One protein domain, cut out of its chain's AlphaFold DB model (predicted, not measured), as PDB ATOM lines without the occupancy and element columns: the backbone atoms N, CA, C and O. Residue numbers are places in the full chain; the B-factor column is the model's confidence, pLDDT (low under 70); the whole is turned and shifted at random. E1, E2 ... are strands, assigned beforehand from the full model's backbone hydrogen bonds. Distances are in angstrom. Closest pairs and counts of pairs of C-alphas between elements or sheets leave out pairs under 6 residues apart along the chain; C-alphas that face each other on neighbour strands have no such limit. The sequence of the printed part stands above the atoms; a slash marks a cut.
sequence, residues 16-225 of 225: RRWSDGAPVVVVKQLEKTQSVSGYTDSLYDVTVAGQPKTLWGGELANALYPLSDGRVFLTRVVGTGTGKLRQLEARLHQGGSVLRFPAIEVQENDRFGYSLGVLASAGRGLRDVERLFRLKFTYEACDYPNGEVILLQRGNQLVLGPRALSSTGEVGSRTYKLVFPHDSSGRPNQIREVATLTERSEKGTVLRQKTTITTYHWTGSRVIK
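This is residues 16 to 225 of the 225 residues of an uncharacterized protein of Armatimonas rosea (UniProt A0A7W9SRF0). Two sheets lie face to face as a sandwich in the middle, E4 to E7 over the E8 to E11 part of a longer sheet, with E4 meeting E8 and E7 meeting E11 at the edges in a flattened, loosely closed barrel. The longer sheet carries on past it as E12, E13 and E14 at one end, and a small, sharply bent sheet of E1, E2 and E3 sits at the other end. The 210 printed residues have no named helix and fourteen named strands, E1 to E14 along the chain, in three antiparallel sheets, each in chain order; the class is all strand. The whole is compact, with a radius of gyration of the C-alphas of 18.8 A and spans of 57 by 45 by 27 A.

E1 (residues 23 to 36), E2 (39 to 48) and E3 (51 to 56) form a meander, each strand the antiparallel neighbour of the one before. E1 bends by 112 degrees at residue 31 and E2 by 72 degrees at residue 45; N 30 and O 43 are 2.8 A apart, and N 46 and O 53 2.8 A. A second meander is E4 (63 to 66), E5 (72 to 80), E6 (86 to 92) and E7 (98 to 102), with N 76 to O 89 at 2.9 A. The closest C-alphas of E2 and E5, Tyr 39 and Gly 79, are 4.7 A apart. The third meander is E8 (115 to 122), E9 (131 to 138), E10 (146 to 154), E11 (157 to 168), E12 (172 to 179), E13 (190 to 200) and E14 (206 to 218). This sheet and E4 to E7 form a sandwich, two sheets face to face, their strands at 38 degrees. The closest C-alphas of E4 and E8, Ala 63 and Leu 116, are 5.8 A apart; those of E7 and E11, Leu 99 and Leu 158, 6.2 A. The pairing of E11 is staggered: residues 157 to 166 pair with E10, N 150 to O 162 at 2.9 A, and 167 to 168 with E12, N 167 to O 174 at 2.9 A. It is also a folded sheet, bent back on itself: E8 to E11 face E13 and E14, with E12 as the hinge.

E1 begins at C-alpha 23 (23.598, -54.072, -20.173). E11 measures 34.2 A, E13 32.0 A and E14 35.7 A, ending at C-alpha 218 (22.489, -19.177, -18.438).

The C-alphas farthest apart, Gln 51 and Leu 207, are 59.8 A apart. The printed part has no cut; the link E7 to E8, residues 103 to 114, is long. Residues 81 to 84, 95 and 105 to 111 have pLDDT under 70.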
ATOM      1  N   ARG A  16      20.096 -53.670 -15.602       76.31
ATOM      2  CA  ARG A  16      20.908 -52.519 -15.211       76.31
ATOM      3  C   ARG A  16      21.875 -52.185 -16.339       76.31
ATOM      4  O   ARG A  16      21.968 -52.887 -17.345       76.31
ATOM      5  N   ARG A  17      22.593 -51.081 -16.178       78.50
ATOM      6  CA  ARG A  17      23.713 -50.723 -17.045       78.50
ATOM      7  C   ARG A  17      24.960 -50.591 -16.179       78.50
ATOM      8  O   ARG A  17      24.895 -49.995 -15.102       78.50
ATOM      9  N   TRP A  18      26.068 -51.159 -16.639       81.00
ATOM     10  CA  TRP A  18      27.386 -50.876 -16.082       81.00
ATOM     11  C   TRP A  18      27.727 -49.408 -16.366       81.00
ATOM     12  O   TRP A  18      27.104 -48.767 -17.218       81.00
ATOM     13  N   SER A  19      28.691 -48.841 -15.643       71.88
ATOM     14  CA  SER A  19      29.081 -47.431 -15.797       71.88
ATOM     15  C   SER A  19      29.534 -47.061 -17.218       71.88
ATOM     16  O   SER A  19      29.500 -45.890 -17.612       71.88
ATOM     17  N   ASP A  20      29.931 -48.052 -18.010       76.12
ATOM     18  CA  ASP A  20      30.275 -47.921 -19.417       76.12
ATOM     19  C   ASP A  20      29.075 -48.065 -20.360       76.12
ATOM     20  O   ASP A  20      29.295 -48.016 -21.554       76.12
ATOM     21  N   GLY A  21      27.843 -48.233 -19.874       78.44
ATOM     22  CA  GLY A  21      26.640 -48.396 -20.692       78.44
ATOM     23  C   GLY A  21      26.346 -49.822 -21.163       78.44
ATOM     24  O   GLY A  21      25.311 -50.032 -21.801       78.44
ATOM     25  N   ALA A  22      27.164 -50.824 -20.836       85.12
ATOM     26  CA  ALA A  22      26.849 -52.215 -21.150       85.12
ATOM     27  C   ALA A  22      25.627 -52.701 -20.343       85.12
ATOM     28  O   ALA A  22      25.504 -52.355 -19.166       85.12
ATOM     29  N   PRO A  23      24.696 -53.477 -20.929       85.69
ATOM     30  CA  PRO A  23      23.598 -54.072 -20.173       85.69
ATOM     31  C   PRO A  23      24.132 -55.105 -19.172       85.69
ATOM     32  O   PRO A  23      25.026 -55.892 -19.485       85.69
ATOM     33  N   VAL A  24      23.561 -55.100 -17.971       88.62
ATOM     34  CA  VAL A  24      23.938 -55.963 -16.847       88.62
ATOM     35  C   VAL A  24      22.687 -56.608 -16.272       88.62
ATOM     36  O   VAL A  24      21.699 -55.925 -16.001       88.62
ATOM     37  N   VAL A  25      22.730 -57.917 -16.045       88.88
ATOM     38  CA  VAL A  25      21.699 -58.639 -15.290       88.88
ATOM     39  C   VAL A  25      22.240 -58.907 -13.895       88.88
ATOM     40  O   VAL A  25      23.272 -59.555 -13.760       88.88
ATOM     41  N   VAL A  26      21.567 -58.401 -12.861       89.56
ATOM     42  CA  VAL A  26      21.932 -58.709 -11.473       89.56
ATOM     43  C   VAL A  26      21.391 -60.091 -11.125       89.56
ATOM     44  O   VAL A  26      20.180 -60.302 -11.159       89.56
ATOM     45  N   VAL A  27      22.292 -61.020 -10.808       92.81
ATOM     46  CA  VAL A  27      21.954 -62.394 -10.415       92.81
ATOM     47  C   VAL A  27      21.693 -62.446  -8.916       92.81
ATOM     48  O   VAL A  27      20.662 -62.953  -8.479       92.81
ATOM     49  N   LYS A  28      22.621 -61.902  -8.119       91.75
ATOM     50  CA  LYS A  28      22.555 -61.955  -6.658       91.75
ATOM     51  C   LYS A  28      23.338 -60.810  -6.019       91.75
ATOM     52  O   LYS A  28      24.428 -60.472  -6.468       91.75
ATOM     53  N   GLN A  29      22.811 -60.253  -4.930       92.69
ATOM     54  CA  GLN A  29      23.576 -59.405  -4.014       92.69
ATOM     55  C   GLN A  29      24.346 -60.283  -3.018       92.69
ATOM     56  O   GLN A  29      23.778 -61.192  -2.411       92.69
ATOM     57  N   LEU A  30      25.637 -60.018  -2.848       93.81
ATOM     58  CA  LEU A  30      26.499 -60.736  -1.914       93.81
ATOM     59  C   LEU A  30      26.446 -60.098  -0.522       93.81
ATOM     60  O   LEU A  30      26.338 -58.881  -0.382       93.81
ATOM     61  N   GLU A  31      26.648 -60.907   0.518       92.88
ATOM     62  CA  GLU A  31      26.832 -60.450   1.909       92.88
ATOM     63  C   GLU A  31      28.241 -59.871   2.148       92.88
ATOM     64  O   GLU A  31      28.839 -60.011   3.211       92.88
ATOM     65  N   LYS A  32      28.814 -59.241   1.122       93.19
ATOM     66  CA  LYS A  32      30.116 -58.580   1.157       93.19
ATOM     67  C   LYS A  32      29.944 -57.145   0.696       93.19
ATOM     68  O   LYS A  32      29.122 -56.850  -0.173       93.19
ATOM     69  N   THR A  33      30.743 -56.259   1.272       92.81
ATOM     70  CA  THR A  33      30.806 -54.855   0.867       92.81
ATOM     71  C   THR A  33      32.228 -54.497   0.479       92.81
ATOM     72  O   THR A  33      33.182 -55.147   0.907       92.81
ATOM     73  N   GLN A  34      32.357 -53.475  -0.355       92.00
ATOM     74  CA  GLN A  34      33.631 -52.879  -0.721       92.00
ATOM     75  C   GLN A  34      33.501 -51.360  -0.630       92.00
ATOM     76  O   GLN A  34      32.433 -50.800  -0.900       92.00
ATOM     77  N   SER A  35      34.594 -50.707  -0.242       90.50
ATOM     78  CA  SER A  35      34.687 -49.253  -0.164       90.50
ATOM     79  C   SER A  35      35.641 -48.734  -1.232       90.50
ATOM     80  O   SER A  35      36.784 -49.183  -1.316       90.50
ATOM     81  N   VAL A  36      35.194 -47.767  -2.031       85.81
ATOM     82  CA  VAL A  36      36.024 -47.063  -3.017       85.81
ATOM     83  C   VAL A  36      35.786 -45.571  -2.843       85.81
ATOM     84  O   VAL A  36      34.642 -45.121  -2.785       85.81
ATOM     85  N   SER A  37      36.867 -44.795  -2.712       86.19
ATOM     86  CA  SER A  37      36.799 -43.334  -2.542       86.19
ATOM     87  C   SER A  37      35.828 -42.892  -1.431       86.19
ATOM     88  O   SER A  37      35.048 -41.962  -1.617       86.19
ATOM     89  N   GLY A  38      35.832 -43.596  -0.291       83.75
ATOM     90  CA  GLY A  38      34.986 -43.292   0.875       83.75
ATOM     91  C   GLY A  38      33.499 -43.648   0.734       83.75
ATOM     92  O   GLY A  38      32.715 -43.382   1.645       83.75
ATOM     93  N   TYR A  39      33.079 -44.245  -0.383       83.38
ATOM     94  CA  TYR A  39      31.728 -44.777  -0.563       83.38
ATOM     95  C   TYR A  39      31.737 -46.296  -0.403       83.38
ATOM     96  O   TYR A  39      32.549 -46.971  -1.035       83.38
ATOM     97  N   THR A  40      30.841 -46.826   0.432       86.19
ATOM     98  CA  THR A  40      30.717 -48.263   0.696       86.19
ATOM     99  C   THR A  40      29.421 -48.795   0.106       86.19
ATOM    100  O   THR A  40      28.346 -48.266   0.384       86.19
ATOM    101  N   ASP A  41      29.517 -49.880  -0.659       88.31
ATOM    102  CA  ASP A  41      28.369 -50.541  -1.288       88.31
ATOM    103  C   ASP A  41      28.554 -52.067  -1.301       88.31
ATOM    104  O   ASP A  41      29.651 -52.579  -1.055       88.31
ATOM    105  N   SER A  42      27.477 -52.799  -1.572       91.56
ATOM    106  CA  SER A  42      27.489 -54.252  -1.724       91.56
ATOM    107  C   SER A  42      28.204 -54.697  -2.999       91.56
ATOM    108  O   SER A  42      28.278 -53.971  -3.992       91.56
ATOM    109  N   LEU A  43      28.717 -55.927  -2.971       93.38
ATOM    110  CA  LEU A  43      29.124 -56.647  -4.175       93.38
ATOM    111  C   LEU A  43      27.928 -57.400  -4.763       93.38
ATOM    112  O   LEU A  43      27.066 -57.885  -4.029       93.38
ATOM    113  N   TYR A  44      27.899 -57.523  -6.084       93.50
ATOM    114  CA  TYR A  44      26.846 -58.211  -6.821       93.50
ATOM    115  C   TYR A  44      27.458 -59.209  -7.791       93.50
ATOM    116  O   TYR A  44      28.354 -58.853  -8.556       93.50
ATOM    117  N   ASP A  45      26.920 -60.421  -7.810       94.31
ATOM    118  CA  ASP A  45      27.106 -61.325  -8.934       94.31
ATOM    119  C   ASP A  45      26.162 -60.900 -10.050       94.31
ATOM    120  O   ASP A  45      24.954 -60.709  -9.856       94.31
ATOM    121  N   VAL A  46      26.733 -60.721 -11.231       93.62
ATOM    122  CA  VAL A  46      26.043 -60.209 -12.403       93.62
ATOM    123  C   VAL A  46      26.422 -60.995 -13.649       93.62
ATOM    124  O   VAL A  46      27.427 -61.702 -13.697       93.62
ATOM    125  N   THR A  47      25.646 -60.805 -14.707       92.25
ATOM    126  CA  THR A  47      25.997 -61.232 -16.058       92.25
ATOM    127  C   THR A  47      26.137 -60.007 -16.954       92.25
ATOM    128  O   THR A  47      25.207 -59.204 -17.060       92.25
ATOM    129  N   VAL A  48      27.290 -59.864 -17.610       90.19
ATOM    130  CA  VAL A  48      27.581 -58.785 -18.566       90.19
ATOM    131  C   VAL A  48      27.858 -59.417 -19.920       90.19
ATOM    132  O   VAL A  48      28.812 -60.179 -20.052       90.19
ATOM    133  N   ALA A  49      27.013 -59.137 -20.915       87.62
ATOM    134  CA  ALA A  49      27.100 -59.763 -22.242       87.62
ATOM    135  C   ALA A  49      27.210 -61.307 -22.186       87.62
ATOM    136  O   ALA A  49      28.019 -61.918 -22.877       87.62
ATOM    137  N   GLY A  50      26.424 -61.940 -21.307       88.25
ATOM    138  CA  GLY A  50      26.421 -63.396 -21.118       88.25
ATOM    139  C   GLY A  50      27.550 -63.946 -20.239       88.25
ATOM    140  O   GLY A  50      27.501 -65.116 -19.880       88.25
ATOM    141  N   GLN A  51      28.528 -63.128 -19.840       92.75
ATOM    142  CA  GLN A  51      29.653 -63.571 -19.013       92.75
ATOM    143  C   GLN A  51      29.422 -63.256 -17.528       92.75
ATOM    144  O   GLN A  51      29.071 -62.111 -17.206       92.75
ATOM    145  N   PRO A  52      29.618 -64.227 -16.614       94.81
ATOM    146  CA  PRO A  52      29.500 -63.991 -15.183       94.81
ATOM    147  C   PRO A  52      30.626 -63.075 -14.692       94.81
ATOM    148  O   PRO A  52      31.786 -63.231 -15.073       94.81
ATOM    149  N   LYS A  53      30.279 -62.111 -13.838       95.31
ATOM    150  CA  LYS A  53      31.218 -61.195 -13.180       95.31
ATOM    151  C   LYS A  53      30.735 -60.875 -11.770       95.31
ATOM    152  O   LYS A  53      29.535 -60.891 -11.514       95.31
ATOM    153  N   THR A  54      31.657 -60.482 -10.901       94.50
ATOM    154  CA  THR A  54      31.322 -59.823  -9.635       94.50
ATOM    155  C   THR A  54      31.651 -58.342  -9.768       94.50
ATOM    156  O   THR A  54      32.782 -57.993 -10.105       94.50
ATOM    157  N   LEU A  55      30.666 -57.474  -9.539       92.94
ATOM    158  CA  LEU A  55      30.825 -56.023  -9.605       92.94
ATOM    159  C   LEU A  55      30.540 -55.381  -8.254       92.94
ATOM    160  O   LEU A  55      29.664 -55.815  -7.503       92.94
ATOM    161  N   TRP A  56      31.252 -54.298  -7.973       91.88
ATOM    162  CA  TRP A  56      30.923 -53.410  -6.870       91.88
ATOM    163  C   TRP A  56      29.719 -52.529  -7.222       91.88
ATOM    164  O   TRP A  56      29.631 -52.013  -8.335       91.88
ATOM    165  N   GLY A  57      28.787 -52.341  -6.281       86.44
ATOM    166  CA  GLY A  57      27.538 -51.601  -6.497       86.44
ATOM    167  C   GLY A  57      27.728 -50.186  -7.048       86.44
ATOM    168  O   GLY A  57      26.979 -49.776  -7.933       86.44
ATOM    169  N   GLY A  58      28.790 -49.485  -6.636       85.75
ATOM    170  CA  GLY A  58      29.139 -48.158  -7.163       85.75
ATOM    171  C   GLY A  58      29.587 -48.141  -8.635       85.75
ATOM    172  O   GLY A  58      29.729 -47.076  -9.240       85.75
ATOM    173  N   GLU A  59      29.795 -49.301  -9.263       86.62
ATOM    174  CA  GLU A  59      30.003 -49.400 -10.710       86.62
ATOM    175  C   GLU A  59      28.702 -49.494 -11.512       86.62
ATOM    176  O   GLU A  59      28.713 -49.288 -12.730       86.62
ATOM    177  N   LEU A  60      27.585 -49.801 -10.857       87.38
ATOM    178  CA  LEU A  60      26.276 -49.864 -11.490       87.38
ATOM    179  C   LEU A  60      25.675 -48.458 -11.571       87.38
ATOM    180  O   LEU A  60      25.817 -47.640 -10.663       87.38
ATOM    181  N   ALA A  61      24.979 -48.162 -12.667       83.94
ATOM    182  CA  ALA A  61      24.227 -46.917 -12.757       83.94
ATOM    183  C   ALA A  61      23.077 -46.923 -11.735       83.94
ATOM    184  O   ALA A  61      22.211 -47.801 -11.773       83.94
ATOM    185  N   ASN A  62      23.040 -45.921 -10.857       83.94
ATOM    186  CA  ASN A  62      21.936 -45.716  -9.918       83.94
ATOM    187  C   ASN A  62      20.666 -45.239 -10.636       83.94
ATOM    188  O   ASN A  62      19.562 -45.549 -10.200       83.94
ATOM    189  N   ALA A  63      20.819 -44.506 -11.742       85.19
ATOM    190  CA  ALA A  63      19.718 -44.132 -12.620       85.19
ATOM    191  C   ALA A  63      20.197 -44.000 -14.069       85.19
ATOM    192  O   ALA A  63      21.374 -43.739 -14.336       85.19
ATOM    193  N   LEU A  64      19.272 -44.191 -15.009       91.38
ATOM    194  CA  LEU A  64      19.539 -44.094 -16.439       91.38
ATOM    195  C   LEU A  64      18.341 -43.530 -17.197       91.38
ATOM    196  O   LEU A  64      17.204 -43.644 -16.744       91.38
ATOM    197  N   TYR A  65      18.603 -42.955 -18.366       89.38
ATOM    198  CA  TYR A  65      17.574 -42.500 -19.292       89.38
ATOM    199  C   TYR A  65      18.023 -42.754 -20.742       89.38
ATOM    200  O   TYR A  65      19.029 -42.175 -21.167       89.38
ATOM    201  N   PRO A  66      17.328 -43.616 -21.509       88.94
ATOM    202  CA  PRO A  66      17.633 -43.824 -22.920       88.94
ATOM    203  C   PRO A  66      17.252 -42.585 -23.736       88.94
ATOM    204  O   PRO A  66      16.198 -41.983 -23.534       88.94
ATOM    205  N   LEU A  67      18.119 -42.196 -24.662       88.00
ATOM    206  CA  LEU A  67      17.903 -41.076 -25.566       88.00
ATOM    207  C   LEU A  67      17.386 -41.593 -26.911       88.00
ATOM    208  O   LEU A  67      17.649 -42.725 -27.310       88.00
ATOM    209  N   SER A  68      16.640 -40.748 -27.622       87.62
ATOM    210  CA  SER A  68      16.039 -41.092 -28.918       87.62
ATOM    211  C   SER A  68      17.068 -41.331 -30.027       87.62
ATOM    212  O   SER A  68      16.738 -41.924 -31.042       87.62
ATOM    213  N   ASP A  69      18.301 -40.864 -29.840       85.62
ATOM    214  CA  ASP A  69      19.428 -41.032 -30.763       85.62
ATOM    215  C   ASP A  69      20.279 -42.279 -30.454       85.62
ATOM    216  O   ASP A  69      21.384 -42.421 -30.969       85.62
ATOM    217  N   GLY A  70      19.790 -43.173 -29.586       86.19
ATOM    218  CA  GLY A  70      20.482 -44.400 -29.188       86.19
ATOM    219  C   GLY A  70      21.498 -44.221 -28.057       86.19
ATOM    220  O   GLY A  70      21.911 -45.218 -27.458       86.19
ATOM    221  N   ARG A  71      21.853 -42.980 -27.693       88.38
ATOM    222  CA  ARG A  71      22.704 -42.717 -26.526       88.38
ATOM    223  C   ARG A  71      21.959 -43.039 -25.231       88.38
ATOM    224  O   ARG A  71      20.734 -43.142 -25.177       88.38
ATOM    225  N   VAL A  72      22.705 -43.149 -24.134       89.00
ATOM    226  CA  VAL A  72      22.132 -43.356 -22.798       89.00
ATOM    227  C   VAL A  72      22.732 -42.351 -21.830       89.00
ATOM    228  O   VAL A  72      23.951 -42.222 -21.732       89.00
ATOM    229  N   PHE A  73      21.879 -41.646 -21.097       90.44
ATOM    230  CA  PHE A  73      22.297 -40.877 -19.934       90.44
ATOM    231  C   PHE A  73      22.367 -41.804 -18.718       90.44
ATOM    232  O   PHE A  73      21.429 -42.560 -18.468       90.44
ATOM    233  N   LEU A  74      23.463 -41.753 -17.967       91.75
ATOM    234  CA  LEU A  74      23.721 -42.591 -16.795       91.75
ATOM    235  C   LEU A  74      24.138 -41.711 -15.621       91.75
ATOM    236  O   LEU A  74      24.874 -40.742 -15.815       91.75
ATOM    237  N   THR A  75      23.741 -42.082 -14.405       91.19
ATOM    238  CA  THR A  75      24.263 -41.474 -13.175       91.19
ATOM    239  C   THR A  75      24.693 -42.526 -12.177       91.19
ATOM    240  O   THR A  75      23.994 -43.528 -12.017       91.19
ATOM    241  N   ARG A  76      25.782 -42.264 -11.456       88.88
ATOM    242  CA  ARG A  76      26.244 -43.115 -10.359       88.88
ATOM    243  C   ARG A  76      26.894 -42.332  -9.223       88.88
ATOM    244  O   ARG A  76      27.364 -41.215  -9.440       88.88
ATOM    245  N   VAL A  77      26.974 -42.940  -8.044       86.25
ATOM    246  CA  VAL A  77      27.813 -42.474  -6.930       86.25
ATOM    247  C   VAL A  77      29.256 -42.916  -7.164       86.25
ATOM    248  O   VAL A  77      29.510 -44.082  -7.437       86.25
ATOM    249  N   VAL A  78      30.206 -41.982  -7.078       84.56
ATOM    250  CA  VAL A  78      31.640 -42.254  -7.319       84.56
ATOM    251  C   VAL A  78      32.525 -42.046  -6.094       84.56
ATOM    252  O   VAL A  78      33.719 -42.318  -6.167       84.56
ATOM    253  N   GLY A  79      31.971 -41.570  -4.977       82.00
ATOM    254  CA  GLY A  79      32.728 -41.396  -3.740       82.00
ATOM    255  C   GLY A  79      32.083 -40.438  -2.744       82.00
ATOM    256  O   GLY A  79      30.939 -39.997  -2.905       82.00
ATOM    257  N   THR A  80      32.846 -40.095  -1.713       76.94
ATOM    258  CA  THR A  80      32.585 -38.965  -0.817       76.94
ATOM    259  C   THR A  80      33.178 -37.684  -1.398       76.94
ATOM    260  O   THR A  80      34.319 -37.644  -1.844       76.94
ATOM    261  N   GLY A  81      32.376 -36.624  -1.425       68.56
ATOM    262  CA  GLY A  81      32.845 -35.264  -1.665       68.56
ATOM    263  C   GLY A  81      33.364 -34.620  -0.376       68.56
ATOM    264  O   GLY A  81      33.664 -35.291   0.608       68.56
ATOM    265  N   THR A  82      33.454 -33.290  -0.365       64.25
ATOM    266  CA  THR A  82      33.810 -32.527   0.838       64.25
ATOM    267  C   THR A  82      32.691 -32.619   1.885       64.25
ATOM    268  O   THR A  82      31.535 -32.309   1.591       64.25
ATOM    269  N   GLY A  83      33.029 -33.019   3.115       67.81
ATOM    270  CA  GLY A  83      32.065 -33.186   4.209       67.81
ATOM    271  C   GLY A  83      31.190 -34.436   4.050       67.81
ATOM    272  O   GLY A  83      31.663 -35.480   3.609       67.81
ATOM    273  N   LYS A  84      29.902 -34.333   4.405       65.69
ATOM    274  CA  LYS A  84      28.914 -35.428   4.281       65.69
ATOM    275  C   LYS A  84      28.296 -35.551   2.877       65.69
ATOM    276  O   LYS A  84      27.364 -36.317   2.661       65.69
ATOM    277  N   LEU A  85      28.786 -34.791   1.897       74.56
ATOM    278  CA  LEU A  85      28.232 -34.799   0.544       74.56
ATOM    279  C   LEU A  85      28.708 -36.032  -0.225       74.56
ATOM    280  O   LEU A  85      29.903 -36.310  -0.274       74.56
ATOM    281  N   ARG A  86      27.805 -36.746  -0.902       80.12
ATOM    282  CA  ARG A  86      28.199 -37.775  -1.879       80.12
ATOM    283  C   ARG A  86      28.548 -37.129  -3.214       80.12
ATOM    284  O   ARG A  86      27.885 -36.186  -3.649       80.12
ATOM    285  N   GLN A  87      29.583 -37.639  -3.872       84.75
ATOM    286  CA  GLN A  87      29.952 -37.211  -5.214       84.75
ATOM    287  C   GLN A  87      29.265 -38.112  -6.237       84.75
ATOM    288  O   GLN A  87      29.413 -39.335  -6.210       84.75
ATOM    289  N   LEU A  88      28.523 -37.494  -7.151       87.94
ATOM    290  CA  LEU A  88      27.912 -38.167  -8.286       87.94
ATOM    291  C   LEU A  88      28.711 -37.921  -9.560       87.94
ATOM    292  O   LEU A  88      29.360 -36.889  -9.741       87.94
ATOM    293  N   GLU A  89      28.591 -38.871 -10.472       89.56
ATOM    294  CA  GLU A  89      29.026 -38.779 -11.853       89.56
ATOM    295  C   GLU A  89      27.806 -38.969 -12.752       89.56
ATOM    296  O   GLU A  89      27.088 -39.960 -12.625       89.56
ATOM    297  N   ALA A  90      27.574 -38.025 -13.658       88.69
ATOM    298  CA  ALA A  90      26.656 -38.170 -14.776       88.69
ATOM    299  C   ALA A  90      27.447 -38.320 -16.077       88.69
ATOM    300  O   ALA A  90      28.477 -37.673 -16.273       88.69
ATOM    301  N   ARG A  91      26.958 -39.162 -16.983       91.25
ATOM    302  CA  ARG A  91      27.615 -39.458 -18.256       91.25
ATOM    303  C   ARG A  91      26.588 -39.549 -19.372       91.25
ATOM    304  O   ARG A  91      25.547 -40.180 -19.210       91.25
ATOM    305  N   LEU A  92      26.931 -38.978 -20.521       86.69
ATOM    306  CA  LEU A  92      26.321 -39.333 -21.800       86.69
ATOM    307  C   LEU A  92      27.162 -40.453 -22.424       86.69
ATOM    308  O   LEU A  92      28.300 -40.233 -22.832       86.69
ATOM    309  N   HIS A  93      26.639 -41.676 -22.420       80.75
ATOM    310  CA  HIS A  93      27.306 -42.832 -23.011       80.75
ATOM    311  C   HIS A  93      27.399 -42.691 -24.548       80.75
ATOM    312  O   HIS A  93      26.558 -42.026 -25.150       80.75
ATOM    313  N   GLN A  94      28.416 -43.321 -25.159       75.62
ATOM    314  CA  GLN A  94      28.804 -43.223 -26.582       75.62
ATOM    315  C   GLN A  94      29.363 -41.848 -27.004       75.62
ATOM    316  O   GLN A  94      28.750 -41.110 -27.769       75.62
ATOM    317  N   GLY A  95      30.559 -41.501 -26.511       67.38
ATOM    318  CA  GLY A  95      31.308 -40.313 -26.963       67.38
ATOM    319  C   GLY A  95      30.858 -38.978 -26.358       67.38
ATOM    320  O   GLY A  95      31.297 -37.918 -26.800       67.38
ATOM    321  N   GLY A  96      29.988 -39.014 -25.347       73.81
ATOM    322  CA  GLY A  96      29.564 -37.834 -24.605       73.81
ATOM    323  C   GLY A  96      30.449 -37.517 -23.396       73.81
ATOM    324  O   GLY A  96      31.289 -38.308 -22.965       73.81
ATOM    325  N   SER A  97      30.253 -36.329 -22.830       84.12
ATOM    326  CA  SER A  97      31.004 -35.856 -21.669       84.12
ATOM    327  C   SER A  97      30.640 -36.599 -20.384       84.12
ATOM    328  O   SER A  97      29.495 -37.023 -20.188       84.12
ATOM    329  N   VAL A  98      31.605 -36.641 -19.468       87.81
ATOM    330  CA  VAL A  98      31.424 -37.027 -18.069       87.81
ATOM    331  C   VAL A  98      31.412 -35.762 -17.217       87.81
ATOM    332  O   VAL A  98      32.313 -34.933 -17.327       87.81
ATOM    333  N   LEU A  99      30.411 -35.621 -16.356       87.69
ATOM    334  CA  LEU A  99      30.282 -34.514 -15.419       87.69
ATOM    335  C   LEU A  99      30.231 -35.059 -13.994       87.69
ATOM    336  O   LEU A  99      29.350 -35.846 -13.655       87.69
ATOM    337  N   ARG A 100      31.149 -34.603 -13.141       89.19
ATOM    338  CA  ARG A 100      31.135 -34.903 -11.706       89.19
ATOM    339  C   ARG A 100      30.609 -33.711 -10.927       89.19
ATOM    340  O   ARG A 100      31.002 -32.578 -11.187       89.19
ATOM    341  N   PHE A 101      29.737 -33.963  -9.963       86.06
ATOM    342  CA  PHE A 101      29.129 -32.923  -9.138       86.06
ATOM    343  C   PHE A 101      28.773 -33.493  -7.762       86.06
ATOM    344  O   PHE A 101      28.473 -34.683  -7.652       86.06
ATOM    345  N   PRO A 102      28.793 -32.680  -6.691       82.75
ATOM    346  CA  PRO A 102      28.212 -33.125  -5.438       82.75
ATOM    347  C   PRO A 102      26.706 -33.296  -5.635       82.75
ATOM    348  O   PRO A 102      26.078 -32.496  -6.347       82.75
ATOM    349  N   ALA A 103      26.166 -34.339  -5.009       81.12
ATOM    350  CA  ALA A 103      24.742 -34.603  -4.888       81.12
ATOM    351  C   ALA A 103      24.011 -33.429  -4.203       81.12
ATOM    352  O   ALA A 103      24.512 -32.306  -4.091       81.12
ATOM    353  N   ILE A 104      22.797 -33.680  -3.733       78.12
ATOM    354  CA  ILE A 104      22.229 -32.843  -2.678       78.12
ATOM    355  C   ILE A 104      22.876 -33.198  -1.333       78.12
ATOM    356  O   ILE A 104      23.605 -34.184  -1.231       78.12
ATOM    357  N   GLU A 105      22.671 -32.369  -0.314       69.12
ATOM    358  CA  GLU A 105      23.190 -32.654   1.022       69.12
ATOM    359  C   GLU A 105      22.542 -33.928   1.570       69.12
ATOM    360  O   GLU A 105      21.354 -33.949   1.849       69.12
ATOM    361  N   VAL A 106      23.306 -35.016   1.665       64.44
ATOM    362  CA  VAL A 106      22.827 -36.298   2.190       64.44
ATOM    363  C   VAL A 106      23.274 -36.386   3.643       64.44
ATOM    364  O   VAL A 106      24.467 -36.337   3.924       64.44
ATOM    365  N   GLN A 107      22.329 -36.490   4.578       58.16
ATOM    366  CA  GLN A 107      22.629 -36.547   6.016       58.16
ATOM    367  C   GLN A 107      23.055 -37.937   6.524       58.16
ATOM    368  O   GLN A 107      23.187 -38.133   7.729       58.16
ATOM    369  N   GLU A 108      23.297 -38.906   5.644       59.91
ATOM    370  CA  GLU A 108      23.559 -40.286   6.061       59.91
ATOM    371  C   GLU A 108      25.042 -40.615   6.303       59.91
ATOM    372  O   GLU A 108      25.957 -39.978   5.775       59.91
ATOM    373  N   ASN A 109      25.235 -41.679   7.093       60.66
ATOM    374  CA  ASN A 109      26.482 -42.421   7.302       60.66
ATOM    375  C   ASN A 109      27.005 -43.023   5.977       60.66
ATOM    376  O   ASN A 109      26.474 -42.719   4.918       60.66
ATOM    377  N   ASP A 110      28.033 -43.878   6.007       60.72
ATOM    378  CA  ASP A 110      28.840 -44.431   4.885       60.72
ATOM    379  C   ASP A 110      28.125 -44.984   3.619       60.72
ATOM    380  O   ASP A 110      28.802 -45.376   2.666       60.72
ATOM    381  N   ARG A 111      26.786 -44.977   3.559       67.75
ATOM    382  CA  ARG A 111      25.946 -45.421   2.434       67.75
ATOM    383  C   ARG A 111      25.135 -44.272   1.816       67.75
ATOM    384  O   ARG A 111      25.049 -43.176   2.360       67.75
ATOM    385  N   PHE A 112      24.579 -44.516   0.632       73.69
ATOM    386  CA  PHE A 112      23.705 -43.585  -0.084       73.69
ATOM    387  C   PHE A 112      22.302 -44.194  -0.173       73.69
ATOM    388  O   PHE A 112      22.065 -45.063  -1.006       73.69
ATOM    389  N   GLY A 113      21.388 -43.776   0.704       78.69
ATOM    390  CA  GLY A 113      20.030 -44.324   0.801       78.69
ATOM    391  C   GLY A 113      18.974 -43.634  -0.068       78.69
ATOM    392  O   GLY A 113      17.811 -44.031  -0.047       78.69
ATOM    393  N   TYR A 114      19.343 -42.610  -0.841       83.94
ATOM    394  CA  TYR A 114      18.402 -41.918  -1.725       83.94
ATOM    395  C   TYR A 114      18.049 -42.761  -2.950       83.94
ATOM    396  O   TYR A 114      18.922 -43.271  -3.654       83.94
ATOM    397  N   SER A 115      16.759 -42.791  -3.278       86.00
ATOM    398  CA  SER A 115      16.294 -43.215  -4.596       86.00
ATOM    399  C   SER A 115      16.601 -42.128  -5.623       86.00
ATOM    400  O   SER A 115      16.274 -40.955  -5.419       86.00
ATOM    401  N   LEU A 116      17.219 -42.517  -6.739       88.06
ATOM    402  CA  LEU A 116      17.530 -41.623  -7.852       88.06
ATOM    403  C   LEU A 116      16.600 -41.879  -9.034       88.06
ATOM    404  O   LEU A 116      16.490 -42.998  -9.527       88.06
ATOM    405  N   GLY A 117      15.965 -40.815  -9.521       89.94
ATOM    406  CA  GLY A 117      15.152 -40.829 -10.734       89.94
ATOM    407  C   GLY A 117      15.660 -39.814 -11.748       89.94
ATOM    408  O   GLY A 117      16.151 -38.752 -11.374       89.94
ATOM    409  N   VAL A 118      15.518 -40.102 -13.039       92.81
ATOM    410  CA  VAL A 118      15.881 -39.161 -14.107       92.81
ATOM    411  C   VAL A 118      14.650 -38.840 -14.933       92.81
ATOM    412  O   VAL A 118      14.005 -39.734 -15.475       92.81
ATOM    413  N   LEU A 119      14.353 -37.549 -15.071       93.69
ATOM    414  CA  LEU A 119      13.418 -37.050 -16.075       93.69
ATOM    415  C   LEU A 119      14.190 -36.237 -17.105       93.69
ATOM    416  O   LEU A 119      14.990 -35.383 -16.731       93.69
ATOM    417  N   ALA A 120      13.923 -36.454 -18.388       94.75
ATOM    418  CA  ALA A 120      14.484 -35.633 -19.450       94.75
ATOM    419  C   ALA A 120      13.389 -34.831 -20.159       94.75
ATOM    420  O   ALA A 120      12.247 -35.268 -20.276       94.75
ATOM    421  N   SER A 121      13.754 -33.657 -20.658       95.75
ATOM    422  CA  SER A 121      12.905 -32.812 -21.503       95.75
ATOM    423  C   SER A 121      13.774 -32.023 -22.484       95.75
ATOM    424  O   SER A 121      14.991 -31.996 -22.316       95.75
ATOM    425  N   ALA A 122      13.187 -31.376 -23.496       96.19
ATOM    426  CA  ALA A 122      13.918 -30.419 -24.342       96.19
ATOM    427  C   ALA A 122      14.544 -29.286 -23.497       96.19
ATOM    428  O   ALA A 122      14.207 -29.142 -22.326       96.19
ATOM    429  N   GLY A 123      15.395 -28.427 -24.062       95.88
ATOM    430  CA  GLY A 123      16.059 -27.330 -23.328       95.88
ATOM    431  C   GLY A 123      15.162 -26.249 -22.703       95.88
ATOM    432  O   GLY A 123      15.672 -25.281 -22.143       95.88
ATOM    433  N   ARG A 124      13.829 -26.386 -22.783       97.19
ATOM    434  CA  ARG A 124      12.826 -25.513 -22.137       97.19
ATOM    435  C   ARG A 124      13.001 -24.014 -22.452       97.19
ATOM    436  O   ARG A 124      12.649 -23.168 -21.634       97.19
ATOM    437  N   GLY A 125      13.518 -23.689 -23.639       96.94
ATOM    438  CA  GLY A 125      13.739 -22.313 -24.106       96.94
ATOM    439  C   GLY A 125      15.074 -21.686 -23.681       96.94
ATOM    440  O   GLY A 125      15.278 -20.494 -23.895       96.94
ATOM    441  N   LEU A 126      15.991 -22.450 -23.076       98.00
ATOM    442  CA  LEU A 126      17.374 -22.014 -22.868       98.00
ATOM    443  C   LEU A 126      18.141 -22.070 -24.194       98.00
ATOM    444  O   LEU A 126      18.086 -23.075 -24.904       98.00
ATOM    445  N   ARG A 127      18.875 -21.001 -24.521       97.12
ATOM    446  CA  ARG A 127      19.644 -20.916 -25.770       97.12
ATOM    447  C   ARG A 127      20.700 -22.022 -25.847       97.12
ATOM    448  O   ARG A 127      21.443 -22.217 -24.887       97.12
ATOM    449  N   ASP A 128      20.789 -22.699 -26.990       96.50
ATOM    450  CA  ASP A 128      21.770 -23.760 -27.283       96.50
ATOM    451  C   ASP A 128      21.729 -24.968 -26.326       96.50
ATOM    452  O   ASP A 128      22.686 -25.739 -26.258       96.50
ATOM    453  N   VAL A 129      20.641 -25.140 -25.569       97.75
ATOM    454  CA  VAL A 129      20.417 -26.328 -24.740       97.75
ATOM    455  C   VAL A 129      19.465 -27.252 -25.487       97.75
ATOM    456  O   VAL A 129      18.303 -26.925 -25.710       97.75
ATOM    457  N   GLU A 130      19.948 -28.432 -25.852       96.12
ATOM    458  CA  GLU A 130      19.148 -29.438 -26.555       96.12
ATOM    459  C   GLU A 130      18.203 -30.143 -25.587       96.12
ATOM    460  O   GLU A 130      17.011 -30.324 -25.850       96.12
ATOM    461  N   ARG A 131      18.745 -30.525 -24.429       96.56
ATOM    462  CA  ARG A 131      18.055 -31.350 -23.446       96.56
ATOM    463  C   ARG A 131      18.371 -30.892 -22.038       96.56
ATOM    464  O   ARG A 131      19.458 -30.412 -21.734       96.56
ATOM    465  N   LEU A 132      17.401 -31.087 -21.167       97.06
ATOM    466  CA  LEU A 132      17.513 -30.881 -19.741       97.06
ATOM    467  C   LEU A 132      17.219 -32.202 -19.040       97.06
ATOM    468  O   LEU A 132      16.173 -32.807 -19.285       97.06
ATOM    469  N   PHE A 133      18.113 -32.611 -18.146       96.62
ATOM    470  CA  PHE A 133      17.919 -33.736 -17.240       96.62
ATOM    471  C   PHE A 133      17.644 -33.219 -15.828       96.62
ATOM    472  O   PHE A 133      18.374 -32.378 -15.305       96.62
ATOM    473  N   ARG A 134      16.590 -33.738 -15.203       95.50
ATOM    474  CA  ARG A 134      16.245 -33.526 -13.797       95.50
ATOM    475  C   ARG A 134      16.589 -34.805 -13.058       95.50
ATOM    476  O   ARG A 134      15.861 -35.793 -13.173       95.50
ATOM    477  N   LEU A 135      17.709 -34.793 -12.345       94.44
ATOM    478  CA  LEU A 135      18.075 -35.883 -11.453       94.44
ATOM    479  C   LEU A 135      17.364 -35.657 -10.122       94.44
ATOM    480  O   LEU A 135      17.740 -34.759  -9.374       94.44
ATOM    481  N   LYS A 136      16.322 -36.441  -9.863       92.81
ATOM    482  CA  LYS A 136      15.518 -36.389  -8.647       92.81
ATOM    483  C   LYS A 136      16.105 -37.291  -7.577       92.81
ATOM    484  O   LYS A 136      16.465 -38.429  -7.859       92.81
ATOM    485  N   PHE A 137      16.140 -36.767  -6.365       91.19
ATOM    486  CA  PHE A 137      16.598 -37.430  -5.159       91.19
ATOM    487  C   PHE A 137      15.404 -37.546  -4.226       91.19
ATOM    488  O   PHE A 137      14.877 -36.520  -3.781       91.19
ATOM    489  N   THR A 138      14.998 -38.781  -3.948       89.38
ATOM    490  CA  THR A 138      13.864 -39.071  -3.076       89.38
ATOM    491  C   THR A 138      14.292 -39.941  -1.900       89.38
ATOM    492  O   THR A 138      14.948 -40.965  -2.089       89.38
ATOM    493  N   TYR A 139      13.901 -39.541  -0.699       87.12
ATOM    494  CA  TYR A 139      14.085 -40.258   0.552       87.12
ATOM    495  C   TYR A 139      12.792 -40.119   1.354       87.12
ATOM    496  O   TYR A 139      12.322 -39.006   1.590       87.12
ATOM    497  N   GLU A 140      12.185 -41.251   1.705       81.50
ATOM    498  CA  GLU A 140      10.804 -41.310   2.206       81.50
ATOM    499  C   GLU A 140      10.669 -41.004   3.706       81.50
ATOM    500  O   GLU A 140       9.574 -41.087   4.255       81.50
ATOM    501  N   ALA A 141      11.755 -40.621   4.379       84.00
ATOM    502  CA  ALA A 141      11.704 -40.178   5.766       84.00
ATOM    503  C   ALA A 141      11.520 -38.657   5.892       84.00
ATOM    504  O   ALA A 141      12.044 -37.869   5.097       84.00
ATOM    505  N   CYS A 142      10.801 -38.254   6.942       81.75
ATOM    506  CA  CYS A 142      10.596 -36.857   7.319       81.75
ATOM    507  C   CYS A 142      11.920 -36.140   7.602       81.75
ATOM    508  O   CYS A 142      12.894 -36.761   8.017       81.75
ATOM    509  N   ASP A 143      11.938 -34.827   7.387       81.06
ATOM    510  CA  ASP A 143      13.075 -33.932   7.659       81.06
ATOM    511  C   ASP A 143      14.338 -34.164   6.811       81.06
ATOM    512  O   ASP A 143      15.282 -33.375   6.879       81.06
ATOM    513  N   TYR A 144      14.337 -35.154   5.913       84.19
ATOM    514  CA  TYR A 144      15.422 -35.338   4.956       84.19
ATOM    515  C   TYR A 144      15.267 -34.424   3.728       84.19
ATOM    516  O   TYR A 144      14.169 -34.282   3.166       84.19
ATOM    517  N   PRO A 145      16.368 -33.800   3.266       86.50
ATOM    518  CA  PRO A 145      16.360 -32.982   2.065       86.50
ATOM    519  C   PRO A 145      16.184 -33.861   0.826       86.50
ATOM    520  O   PRO A 145      17.098 -34.505   0.343       86.50
ATOM    521  N   ASN A 146      14.994 -33.833   0.258       91.31
ATOM    522  CA  ASN A 146      14.705 -34.292  -1.089       91.31
ATOM    523  C   ASN A 146      15.072 -33.196  -2.102       91.31
ATOM    524  O   ASN A 146      15.391 -32.062  -1.733       91.31
ATOM    525  N   GLY A 147      14.995 -33.478  -3.399       93.19
ATOM    526  CA  GLY A 147      15.167 -32.414  -4.382       93.19
ATOM    527  C   GLY A 147      15.529 -32.884  -5.769       93.19
ATOM    528  O   GLY A 147      15.346 -34.043  -6.134       93.19
ATOM    529  N   GLU A 148      16.054 -31.955  -6.553       94.75
ATOM    530  CA  GLU A 148      16.605 -32.266  -7.857       94.75
ATOM    531  C   GLU A 148      17.842 -31.440  -8.196       94.75
ATOM    532  O   GLU A 148      17.996 -30.285  -7.790       94.75
ATOM    533  N   VAL A 149      18.724 -32.059  -8.976       95.25
ATOM    534  CA  VAL A 149      19.841 -31.398  -9.647       95.25
ATOM    535  C   VAL A 149      19.515 -31.327 -11.131       95.25
ATOM    536  O   VAL A 149      19.176 -32.335 -11.757       95.25
ATOM    537  N   ILE A 150      19.622 -30.130 -11.697       96.88
ATOM    538  CA  ILE A 150      19.424 -29.901 -13.123       96.88
ATOM    539  C   ILE A 150      20.754 -30.064 -13.843       96.88
ATOM    540  O   ILE A 150      21.737 -29.431 -13.471       96.88
ATOM    541  N   LEU A 151      20.776 -30.869 -14.901       97.12
ATOM    542  CA  LEU A 151      21.893 -30.961 -15.836       97.12
ATOM    543  C   LEU A 151      21.418 -30.531 -17.222       97.12
ATOM    544  O   LEU A 151      20.361 -30.957 -17.690       97.12
ATOM    545  N   LEU A 152      22.197 -29.680 -17.877       97.25
ATOM    546  CA  LEU A 152      21.904 -29.141 -19.202       97.25
ATOM    547  C   LEU A 152      22.798 -29.826 -20.230       97.25
ATOM    548  O   LEU A 152      24.005 -29.924 -20.025       97.25
ATOM    549  N   GLN A 153      22.220 -30.283 -21.332       95.94
ATOM    550  CA  GLN A 153      22.954 -30.858 -22.450       95.94
ATOM    551  C   GLN A 153      23.082 -29.848 -23.587       95.94
ATOM    552  O   GLN A 153      22.078 -29.330 -24.081       95.94
ATOM    553  N   ARG A 154      24.317 -29.652 -24.049       94.12
ATOM    554  CA  ARG A 154      24.665 -28.884 -25.247       94.12
ATOM    555  C   ARG A 154      25.600 -29.724 -26.111       94.12
ATOM    556  O   ARG A 154      26.752 -29.944 -25.734       94.12
ATOM    557  N   GLY A 155      25.113 -30.230 -27.242       92.00
ATOM    558  CA  GLY A 155      25.813 -31.230 -28.042       92.00
ATOM    559  C   GLY A 155      26.214 -32.447 -27.205       92.00
ATOM    560  O   GLY A 155      25.380 -33.156 -26.631       92.00
ATOM    561  N   ASN A 156      27.526 -32.666 -27.103       91.75
ATOM    562  CA  ASN A 156      28.116 -33.754 -26.319       91.75
ATOM    563  C   ASN A 156      28.515 -33.349 -24.895       91.75
ATOM    564  O   ASN A 156      29.106 -34.161 -24.190       91.75
ATOM    565  N   GLN A 157      28.210 -32.123 -24.459       93.56
ATOM    566  CA  GLN A 157      28.574 -31.612 -23.139       93.56
ATOM    567  C   GLN A 157      27.386 -31.616 -22.174       93.56
ATOM    568  O   GLN A 157      26.279 -31.215 -22.530       93.56
ATOM    569  N   LEU A 158      27.648 -32.022 -20.932       95.62
ATOM    570  CA  LEU A 158      26.785 -31.849 -19.773       95.62
ATOM    571  C   LEU A 158      27.296 -30.676 -18.940       95.62
ATOM    572  O   LEU A 158      28.470 -30.619 -18.576       95.62
ATOM    573  N   VAL A 159      26.392 -29.773 -18.590       96.12
ATOM    574  CA  VAL A 159      26.669 -28.613 -17.748       96.12
ATOM    575  C   VAL A 159      25.803 -28.686 -16.500       96.12
ATOM    576  O   VAL A 159      24.602 -28.946 -16.575       96.12
ATOM    577  N   LEU A 160      26.414 -28.452 -15.341       96.75
ATOM    578  CA  LEU A 160      25.693 -28.394 -14.075       96.75
ATOM    579  C   LEU A 160      24.809 -27.140 -14.036       96.75
ATOM    580  O   LEU A 160      25.292 -26.019 -14.198       96.75
ATOM    581  N   GLY A 161      23.515 -27.346 -13.824       96.56
ATOM    582  CA  GLY A 161      22.526 -26.302 -13.610       96.56
ATOM    583  C   GLY A 161      22.187 -26.097 -12.129       96.56
ATOM    584  O   GLY A 161      22.957 -26.480 -11.244       96.56
ATOM    585  N   PRO A 162      21.032 -25.471 -11.841       96.12
ATOM    586  CA  PRO A 162      20.581 -25.241 -10.475       96.12
ATOM    587  C   PRO A 162      20.336 -26.538  -9.701       96.12
ATOM    588  O   PRO A 162      20.021 -27.587 -10.269       96.12
ATOM    589  N   ARG A 163      20.406 -26.424  -8.374       94.50
ATOM    590  CA  ARG A 163      19.884 -27.419  -7.437       94.50
ATOM    591  C   ARG A 163      18.665 -26.828  -6.753       94.50
ATOM    592  O   ARG A 163      18.717 -25.666  -6.358       94.50
ATOM    593  N   ALA A 164      17.619 -27.620  -6.586       94.12
ATOM    594  CA  ALA A 164      16.447 -27.215  -5.830       94.12
ATOM    595  C   ALA A 164      16.101 -28.293  -4.807       94.12
ATOM    596  O   ALA A 164      15.999 -29.471  -5.143       94.12
ATOM    597  N   LEU A 165      15.974 -27.884  -3.548       93.06
ATOM    598  CA  LEU A 165      15.772 -28.785  -2.417       93.06
ATOM    599  C   LEU A 165      14.335 -28.705  -1.903       93.06
ATOM    600  O   LEU A 165      13.724 -27.641  -1.857       93.06
ATOM    601  N   SER A 166      13.799 -29.810  -1.437       93.06
ATOM    602  CA  SER A 166      12.541 -29.842  -0.708       93.06
ATOM    603  C   SER A 166      12.704 -30.663   0.550       93.06
ATOM    604  O   SER A 166      13.434 -31.640   0.558       93.06
ATOM    605  N   SER A 167      11.984 -30.316   1.595       92.00
ATOM    606  CA  SER A 167      11.886 -31.132   2.798       92.00
ATOM    607  C   SER A 167      10.487 -30.974   3.358       92.00
ATOM    608  O   SER A 167       9.856 -29.928   3.189       92.00
ATOM    609  N   THR A 168       9.987 -32.023   3.991       89.56
ATOM    610  CA  THR A 168       8.710 -31.983   4.698       89.56
ATOM    611  C   THR A 168       8.912 -32.639   6.048       89.56
ATOM    612  O   THR A 168       9.508 -33.712   6.129       89.56
ATOM    613  N   GLY A 169       8.421 -31.977   7.080       88.75
ATOM    614  CA  GLY A 169       8.420 -32.440   8.453       88.75
ATOM    615  C   GLY A 169       7.198 -31.909   9.184       88.75
ATOM    616  O   GLY A 169       6.385 -31.161   8.630       88.75
ATOM    617  N   GLU A 170       7.075 -32.296  10.446       85.94
ATOM    618  CA  GLU A 170       5.926 -31.941  11.284       85.94
ATOM    619  C   GLU A 170       5.872 -30.430  11.549       85.94
ATOM    620  O   GLU A 170       4.824 -29.795  11.424       85.94
ATOM    621  N   VAL A 171       7.032 -29.831  11.825       89.38
ATOM    622  CA  VAL A 171       7.170 -28.414  12.196       89.38
ATOM    623  C   VAL A 171       7.417 -27.489  11.002       89.38
ATOM    624  O   VAL A 171       7.466 -26.265  11.145       89.38
ATOM    625  N   GLY A 172       7.550 -28.033   9.792       91.81
ATOM    626  CA  GLY A 172       7.762 -27.203   8.618       91.81
ATOM    627  C   GLY A 172       8.017 -27.950   7.321       91.81
ATOM    628  O   GLY A 172       8.182 -29.162   7.268       91.81
ATOM    629  N   SER A 173       8.024 -27.199   6.229       94.38
ATOM    630  CA  SER A 173       8.304 -27.734   4.902       94.38
ATOM    631  C   SER A 173       8.989 -26.697   4.027       94.38
ATOM    632  O   SER A 173       8.575 -25.536   4.010       94.38
ATOM    633  N   ARG A 174       9.967 -27.128   3.231       95.00
ATOM    634  CA  ARG A 174      10.476 -26.389   2.074       95.00
ATOM    635  C   ARG A 174       9.941 -27.054   0.813       95.00
ATOM    636  O   ARG A 174      10.244 -28.211   0.547       95.00
ATOM    637  N   THR A 175       9.189 -26.320   0.005       96.38
ATOM    638  CA  THR A 175       8.796 -26.753  -1.344       96.38
ATOM    639  C   THR A 175       9.423 -25.836  -2.382       96.38
ATOM    640  O   THR A 175       9.843 -24.721  -2.063       96.38
ATOM    641  N   TYR A 176       9.514 -26.292  -3.629       97.19
ATOM    642  CA  TYR A 176      10.041 -25.475  -4.714       97.19
ATOM    643  C   TYR A 176       9.309 -25.722  -6.028       97.19
ATOM    644  O   TYR A 176       8.741 -26.788  -6.271       97.19
ATOM    645  N   LYS A 177       9.387 -24.725  -6.906       97.38
ATOM    646  CA  LYS A 177       9.049 -24.822  -8.322       97.38
ATOM    647  C   LYS A 177      10.177 -24.211  -9.142       97.38
ATOM    648  O   LYS A 177      10.630 -23.109  -8.842       97.38
ATOM    649  N   LEU A 178      10.592 -24.905 -10.196       97.88
ATOM    650  CA  LEU A 178      11.469 -24.336 -11.215       97.88
ATOM    651  C   LEU A 178      10.629 -23.703 -12.325       97.88
ATOM    652  O   LEU A 178       9.685 -24.319 -12.822       97.88
ATOM    653  N   VAL A 179      10.975 -22.476 -12.698       98.31
ATOM    654  CA  VAL A 179      10.384 -21.729 -13.811       98.31
ATOM    655  C   VAL A 179      11.457 -21.551 -14.878       98.31
ATOM    656  O   VAL A 179      12.517 -20.983 -14.611       98.31
ATOM    657  N   PHE A 180      11.180 -22.057 -16.073       98.38
ATOM    658  CA  PHE A 180      12.063 -22.023 -17.236       98.38
ATOM    659  C   PHE A 180      11.622 -20.945 -18.236       98.38
ATOM    660  O   PHE A 180      10.501 -20.449 -18.127       98.38
ATOM    661  N   PRO A 181      12.451 -20.594 -19.237       98.44
ATOM    662  CA  PRO A 181      12.106 -19.555 -20.207       98.44
ATOM    663  C   PRO A 181      10.779 -19.779 -20.940       98.44
ATOM    664  O   PRO A 181      10.079 -18.814 -21.214       98.44
ATOM    665  N   HIS A 182      10.424 -21.033 -21.235       97.69
ATOM    666  CA  HIS A 182       9.191 -21.360 -21.960       97.69
ATOM    667  C   HIS A 182       7.929 -21.406 -21.076       97.69
ATOM    668  O   HIS A 182       6.832 -21.626 -21.580       97.69
ATOM    669  N   ASP A 183       8.065 -21.240 -19.758       98.00
ATOM    670  CA  ASP A 183       6.916 -21.141 -18.857       98.00
ATOM    671  C   ASP A 183       6.298 -19.734 -18.915       98.00
ATOM    672  O   ASP A 183       6.969 -18.764 -19.254       98.00
ATOM    673  N   SER A 184       5.024 -19.591 -18.530       97.19
ATOM    674  CA  SER A 184       4.268 -18.328 -18.667       97.19
ATOM    675  C   SER A 184       4.889 -17.112 -17.964       97.19
ATOM    676  O   SER A 184       4.684 -15.982 -18.392       97.19
ATOM    677  N   SER A 185       5.656 -17.328 -16.891       96.94
ATOM    678  CA  SER A 185       6.415 -16.293 -16.166       96.94
ATOM    679  C   SER A 185       7.936 -16.433 -16.324       96.94
ATOM    680  O   SER A 185       8.718 -15.880 -15.536       96.94
ATOM    681  N   GLY A 186       8.347 -17.207 -17.331       97.62
ATOM    682  CA  GLY A 186       9.722 -17.419 -17.739       97.62
ATOM    683  C   GLY A 186      10.370 -16.154 -18.282       97.62
ATOM    684  O   GLY A 186       9.709 -15.211 -18.714       97.62
ATOM    685  N   ARG A 187      11.701 -16.122 -18.238       98.25
ATOM    686  CA  ARG A 187      12.507 -15.067 -18.859       98.25
ATOM    687  C   ARG A 187      13.598 -15.710 -19.714       98.25
ATOM    688  O   ARG A 187      14.106 -16.764 -19.322       98.25
ATOM    689  N   PRO A 188      13.978 -15.105 -20.855       98.19
ATOM    690  CA  PRO A 188      15.026 -15.646 -21.712       98.19
ATOM    691  C   PRO A 188      16.312 -15.936 -20.934       98.19
ATOM    692  O   PRO A 188      16.770 -15.102 -20.153       98.19
ATOM    693  N   ASN A 189      16.894 -17.117 -21.161       97.50
ATOM    694  CA  ASN A 189      18.151 -17.560 -20.544       97.50
ATOM    695  C   ASN A 189      18.170 -17.518 -19.004       97.50
ATOM    696  O   ASN A 189      19.239 -17.396 -18.405       97.50
ATOM    697  N   GLN A 190      17.009 -17.631 -18.354       98.31
ATOM    698  CA  GLN A 190      16.906 -17.690 -16.898       98.31
ATOM    699  C   GLN A 190      16.186 -18.954 -16.444       98.31
ATOM    700  O   GLN A 190      15.156 -19.334 -16.996       98.31
ATOM    701  N   ILE A 191      16.708 -19.568 -15.386       98.44
ATOM    702  CA  ILE A 191      15.998 -20.573 -14.595       98.44
ATOM    703  C   ILE A 191      15.723 -19.929 -13.241       98.44
ATOM    704  O   ILE A 191      16.640 -19.411 -12.609       98.44
ATOM    705  N   ARG A 192      14.474 -19.935 -12.778       98.31
ATOM    706  CA  ARG A 192      14.111 -19.367 -11.472       98.31
ATOM    707  C   ARG A 192      13.631 -20.469 -10.539       98.31
ATOM    708  O   ARG A 192      12.705 -21.197 -10.882       98.31
ATOM    709  N   GLU A 193      14.238 -20.577  -9.365       98.06
ATOM    710  CA  GLU A 193      13.734 -21.398  -8.262       98.06
ATOM    711  C   GLU A 193      12.821 -20.525  -7.400       98.06
ATOM    712  O   GLU A 193      13.269 -19.563  -6.778       98.06
ATOM    713  N   VAL A 194      11.534 -20.856  -7.369       98.12
ATOM    714  CA  VAL A 194      10.564 -20.270  -6.442       98.12
ATOM    715  C   VAL A 194      10.413 -21.245  -5.282       98.12
ATOM    716  O   VAL A 194       9.744 -22.267  -5.421       98.12
ATOM    717  N   ALA A 195      11.072 -20.957  -4.163       97.81
ATOM    718  CA  ALA A 195      11.062 -21.796  -2.973       97.81
ATOM    719  C   ALA A 195      10.149 -21.198  -1.900       97.81
ATOM    720  O   ALA A 195      10.254 -20.011  -1.587       97.81
ATOM    721  N   THR A 196       9.288 -22.023  -1.308       98.06
ATOM    722  CA  THR A 196       8.410 -21.628  -0.201       98.06
ATOM    723  C   THR A 196       8.802 -22.403   1.043       98.06
ATOM    724  O   THR A 196       8.768 -23.633   1.047       98.06
ATOM    725  N   LEU A 197       9.182 -21.676   2.091       97.31
ATOM    726  CA  LEU A 197       9.347 -22.205   3.437       97.31
ATOM    727  C   LEU A 197       8.053 -21.956   4.210       97.31
ATOM    728  O   LEU A 197       7.593 -20.815   4.285       97.31
ATOM    729  N   THR A 198       7.499 -23.008   4.796       97.19
ATOM    730  CA  THR A 198       6.348 -22.943   5.696       97.19
ATOM    731  C   THR A 198       6.770 -23.491   7.048       97.19
ATOM    732  O   THR A 198       7.234 -24.624   7.119       97.19
ATOM    733  N   GLU A 199       6.594 -22.706   8.103       96.25
ATOM    734  CA  GLU A 199       6.791 -23.119   9.495       96.25
ATOM    735  C   GLU A 199       5.409 -23.347  10.116       96.25
ATOM    736  O   GLU A 199       4.487 -22.546   9.910       96.25
ATOM    737  N   ARG A 200       5.248 -24.451  10.843       95.12
ATOM    738  CA  ARG A 200       3.984 -24.848  11.471       95.12
ATOM    739  C   ARG A 200       4.180 -25.085  12.963       95.12
ATOM    740  O   ARG A 200       5.259 -25.474  13.398       95.12
ATOM    741  N   SER A 201       3.128 -24.852  13.741       92.88
ATOM    742  CA  SER A 201       3.063 -25.325  15.122       92.88
ATOM    743  C   SER A 201       2.915 -26.846  15.149       92.88
ATOM    744  O   SER A 201       2.522 -27.453  14.155       92.88
ATOM    745  N   GLU A 202       3.124 -27.457  16.314       88.94
ATOM    746  CA  GLU A 202       2.885 -28.896  16.533       88.94
ATOM    747  C   GLU A 202       1.440 -29.319  16.213       88.94
ATOM    748  O   GLU A 202       1.179 -30.461  15.851       88.94
ATOM    749  N   LYS A 203       0.481 -28.385  16.292       89.62
ATOM    750  CA  LYS A 203      -0.929 -28.617  15.934       89.62
ATOM    751  C   LYS A 203      -1.208 -28.443  14.433       89.62
ATOM    752  O   LYS A 203      -2.362 -28.485  14.019       89.62
ATOM    753  N   GLY A 204      -0.179 -28.190  13.626       89.75
ATOM    754  CA  GLY A 204      -0.272 -27.996  12.178       89.75
ATOM    755  C   GLY A 204      -0.654 -26.580  11.726       89.75
ATOM    756  O   GLY A 204      -0.744 -26.335  10.522       89.75
ATOM    757  N   THR A 205      -0.856 -25.626  12.643       93.50
ATOM    758  CA  THR A 205      -1.172 -24.230  12.289       93.50
ATOM    759  C   THR A 205       0.026 -23.579  11.608       93.50
ATOM    760  O   THR A 205       1.123 -23.602  12.158       93.50
ATOM    761  N   VAL A 206      -0.167 -22.951  10.445       95.69
ATOM    762  CA  VAL A 206       0.901 -22.184   9.782       95.69
ATOM    763  C   VAL A 206       1.254 -20.963  10.628       95.69
ATOM    764  O   VAL A 206       0.431 -20.070  10.804       95.69
ATOM    765  N   LEU A 207       2.485 -20.931  11.134       96.44
ATOM    766  CA  LEU A 207       3.029 -19.816  11.909       96.44
ATOM    767  C   LEU A 207       3.683 -18.783  10.995       96.44
ATOM    768  O   LEU A 207       3.577 -17.579  11.218       96.44
ATOM    769  N   ARG A 208       4.359 -19.259   9.946       96.75
ATOM    770  CA  ARG A 208       5.090 -18.412   9.011       96.75
ATOM    771  C   ARG A 208       5.122 -19.039   7.632       96.75
ATOM    772  O   ARG A 208       5.310 -20.245   7.485       96.75
ATOM    773  N   GLN A 209       5.026 -18.198   6.610       97.75
ATOM    774  CA  GLN A 209       5.295 -18.592   5.236       97.75
ATOM    775  C   GLN A 209       6.187 -17.551   4.568       97.75
ATOM    776  O   GLN A 209       5.876 -16.361   4.560       97.75
ATOM    777  N   LYS A 210       7.311 -17.993   4.003       98.06
ATOM    778  CA  LYS A 210       8.266 -17.136   3.298       98.06
ATOM    779  C   LYS A 210       8.545 -17.705   1.916       98.06
ATOM    780  O   LYS A 210       9.012 -18.832   1.790       98.06
ATOM    781  N   THR A 211       8.323 -16.891   0.889       98.19
ATOM    782  CA  THR A 211       8.690 -17.229  -0.491       98.19
ATOM    783  C   THR A 211       9.997 -16.539  -0.853       98.19
ATOM    784  O   THR A 211      10.145 -15.337  -0.647       98.19
ATOM    785  N   THR A 212      10.948 -17.296  -1.392       98.06
ATOM    786  CA  THR A 212      12.214 -16.786  -1.927       98.06
ATOM    787  C   THR A 212      12.305 -17.143  -3.400       98.06
ATOM    788  O   THR A 212      12.006 -18.271  -3.789       98.06
ATOM    789  N   ILE A 213      12.726 -16.185  -4.219       98.25
ATOM    790  CA  ILE A 213      12.979 -16.405  -5.640       98.25
ATOM    791  C   ILE A 213      14.484 -16.312  -5.854       98.25
ATOM    792  O   ILE A 213      15.062 -15.237  -5.711       98.25
ATOM    793  N   THR A 214      15.098 -17.427  -6.230       98.31
ATOM    794  CA  THR A 214      16.479 -17.446  -6.707       98.31
ATOM    795  C   THR A 214      16.469 -17.433  -8.228       98.31
ATOM    796  O   THR A 214      15.828 -18.281  -8.847       98.31
ATOM    797  N   THR A 215      17.179 -16.488  -8.839       98.38
ATOM    798  CA  THR A 215      17.347 -16.446 -10.296       98.38
ATOM    799  C   THR A 215      18.711 -17.008 -10.652       98.38
ATOM    800  O   THR A 215      19.689 -16.711  -9.984       98.38
ATOM    801  N   TYR A 216      18.757 -17.832 -11.690       98.50
ATOM    802  CA  TYR A 216      19.977 -18.370 -12.260       98.50
ATOM    803  C   TYR A 216      20.045 -17.974 -13.729       98.50
ATOM    804  O   TYR A 216      19.079 -18.161 -14.473       98.50
ATOM    805  N   HIS A 217      21.184 -17.450 -14.157       98.38
ATOM    806  CA  HIS A 217      21.421 -16.979 -15.511       98.38
ATOM    807  C   HIS A 217      22.250 -17.993 -16.296       98.38
ATOM    808  O   HIS A 217      23.320 -18.424 -15.864       98.38
ATOM    809  N   TRP A 218      21.760 -18.363 -17.475       98.12
ATOM    810  CA  TRP A 218      22.489 -19.177 -18.438       98.12
ATOM    811  C   TRP A 218      23.360 -18.290 -19.326       98.12
ATOM    812  O   TRP A 218      22.855 -17.418 -20.031       98.12
ATOM    813  N   THR A 219      24.672 -18.530 -19.328       97.62
ATOM    814  CA  THR A 219      25.630 -17.731 -20.112       97.62
ATOM    815  C   THR A 219      25.902 -18.300 -21.507       97.62
ATOM    816  O   THR A 219      26.676 -17.719 -22.261       97.62
ATOM    817  N   GLY A 220      25.318 -19.451 -21.857       95.75
ATOM    818  CA  GLY A 220      25.681 -20.238 -23.046       95.75
ATOM    819  C   GLY A 220      26.694 -21.357 -22.773       95.75
ATOM    820  O   GLY A 220      26.847 -22.255 -23.595       95.75
ATOM    821  N   SER A 221      27.364 -21.331 -21.620       95.94
ATOM    822  CA  SER A 221      28.379 -22.329 -21.241       95.94
ATOM    823  C   SER A 221      28.306 -22.769 -19.782       95.94
ATOM    824  O   SER A 221      28.758 -23.862 -19.451       95.94
ATOM    825  N   ARG A 222      27.737 -21.943 -18.902       96.88
ATOM    826  CA  ARG A 222      27.543 -22.247 -17.483       96.88
ATOM    827  C   ARG A 222      26.302 -21.557 -16.941       96.88
ATOM    828  O   ARG A 222      25.791 -20.602 -17.528       96.88
ATOM    829  N   VAL A 223      25.842 -22.042 -15.796       97.56
ATOM    830  CA  VAL A 223      24.809 -21.386 -15.000       97.56
ATOM    831  C   VAL A 223      25.481 -20.599 -13.880       97.56
ATOM    832  O   VAL A 223      26.329 -21.137 -13.169       97.56
ATOM    833  N   ILE A 224      25.108 -19.331 -13.729       97.25
ATOM    834  CA  ILE A 224      25.525 -18.467 -12.617       97.25
ATOM    835  C   ILE A 224      24.295 -18.071 -11.798       97.25
ATOM    836  O   ILE A 224      23.202 -17.967 -12.351       97.25
ATOM    837  N   LYS A 225      24.463 -17.915 -10.487       94.50
ATOM    838  CA  LYS A 225      23.417 -17.437  -9.577       94.50
ATOM    839  C   LYS A 225      23.486 -15.920  -9.476       94.50
ATOM    840  O   LYS A 225      24.628 -15.419  -9.415       94.50
TER     841      LYS A 225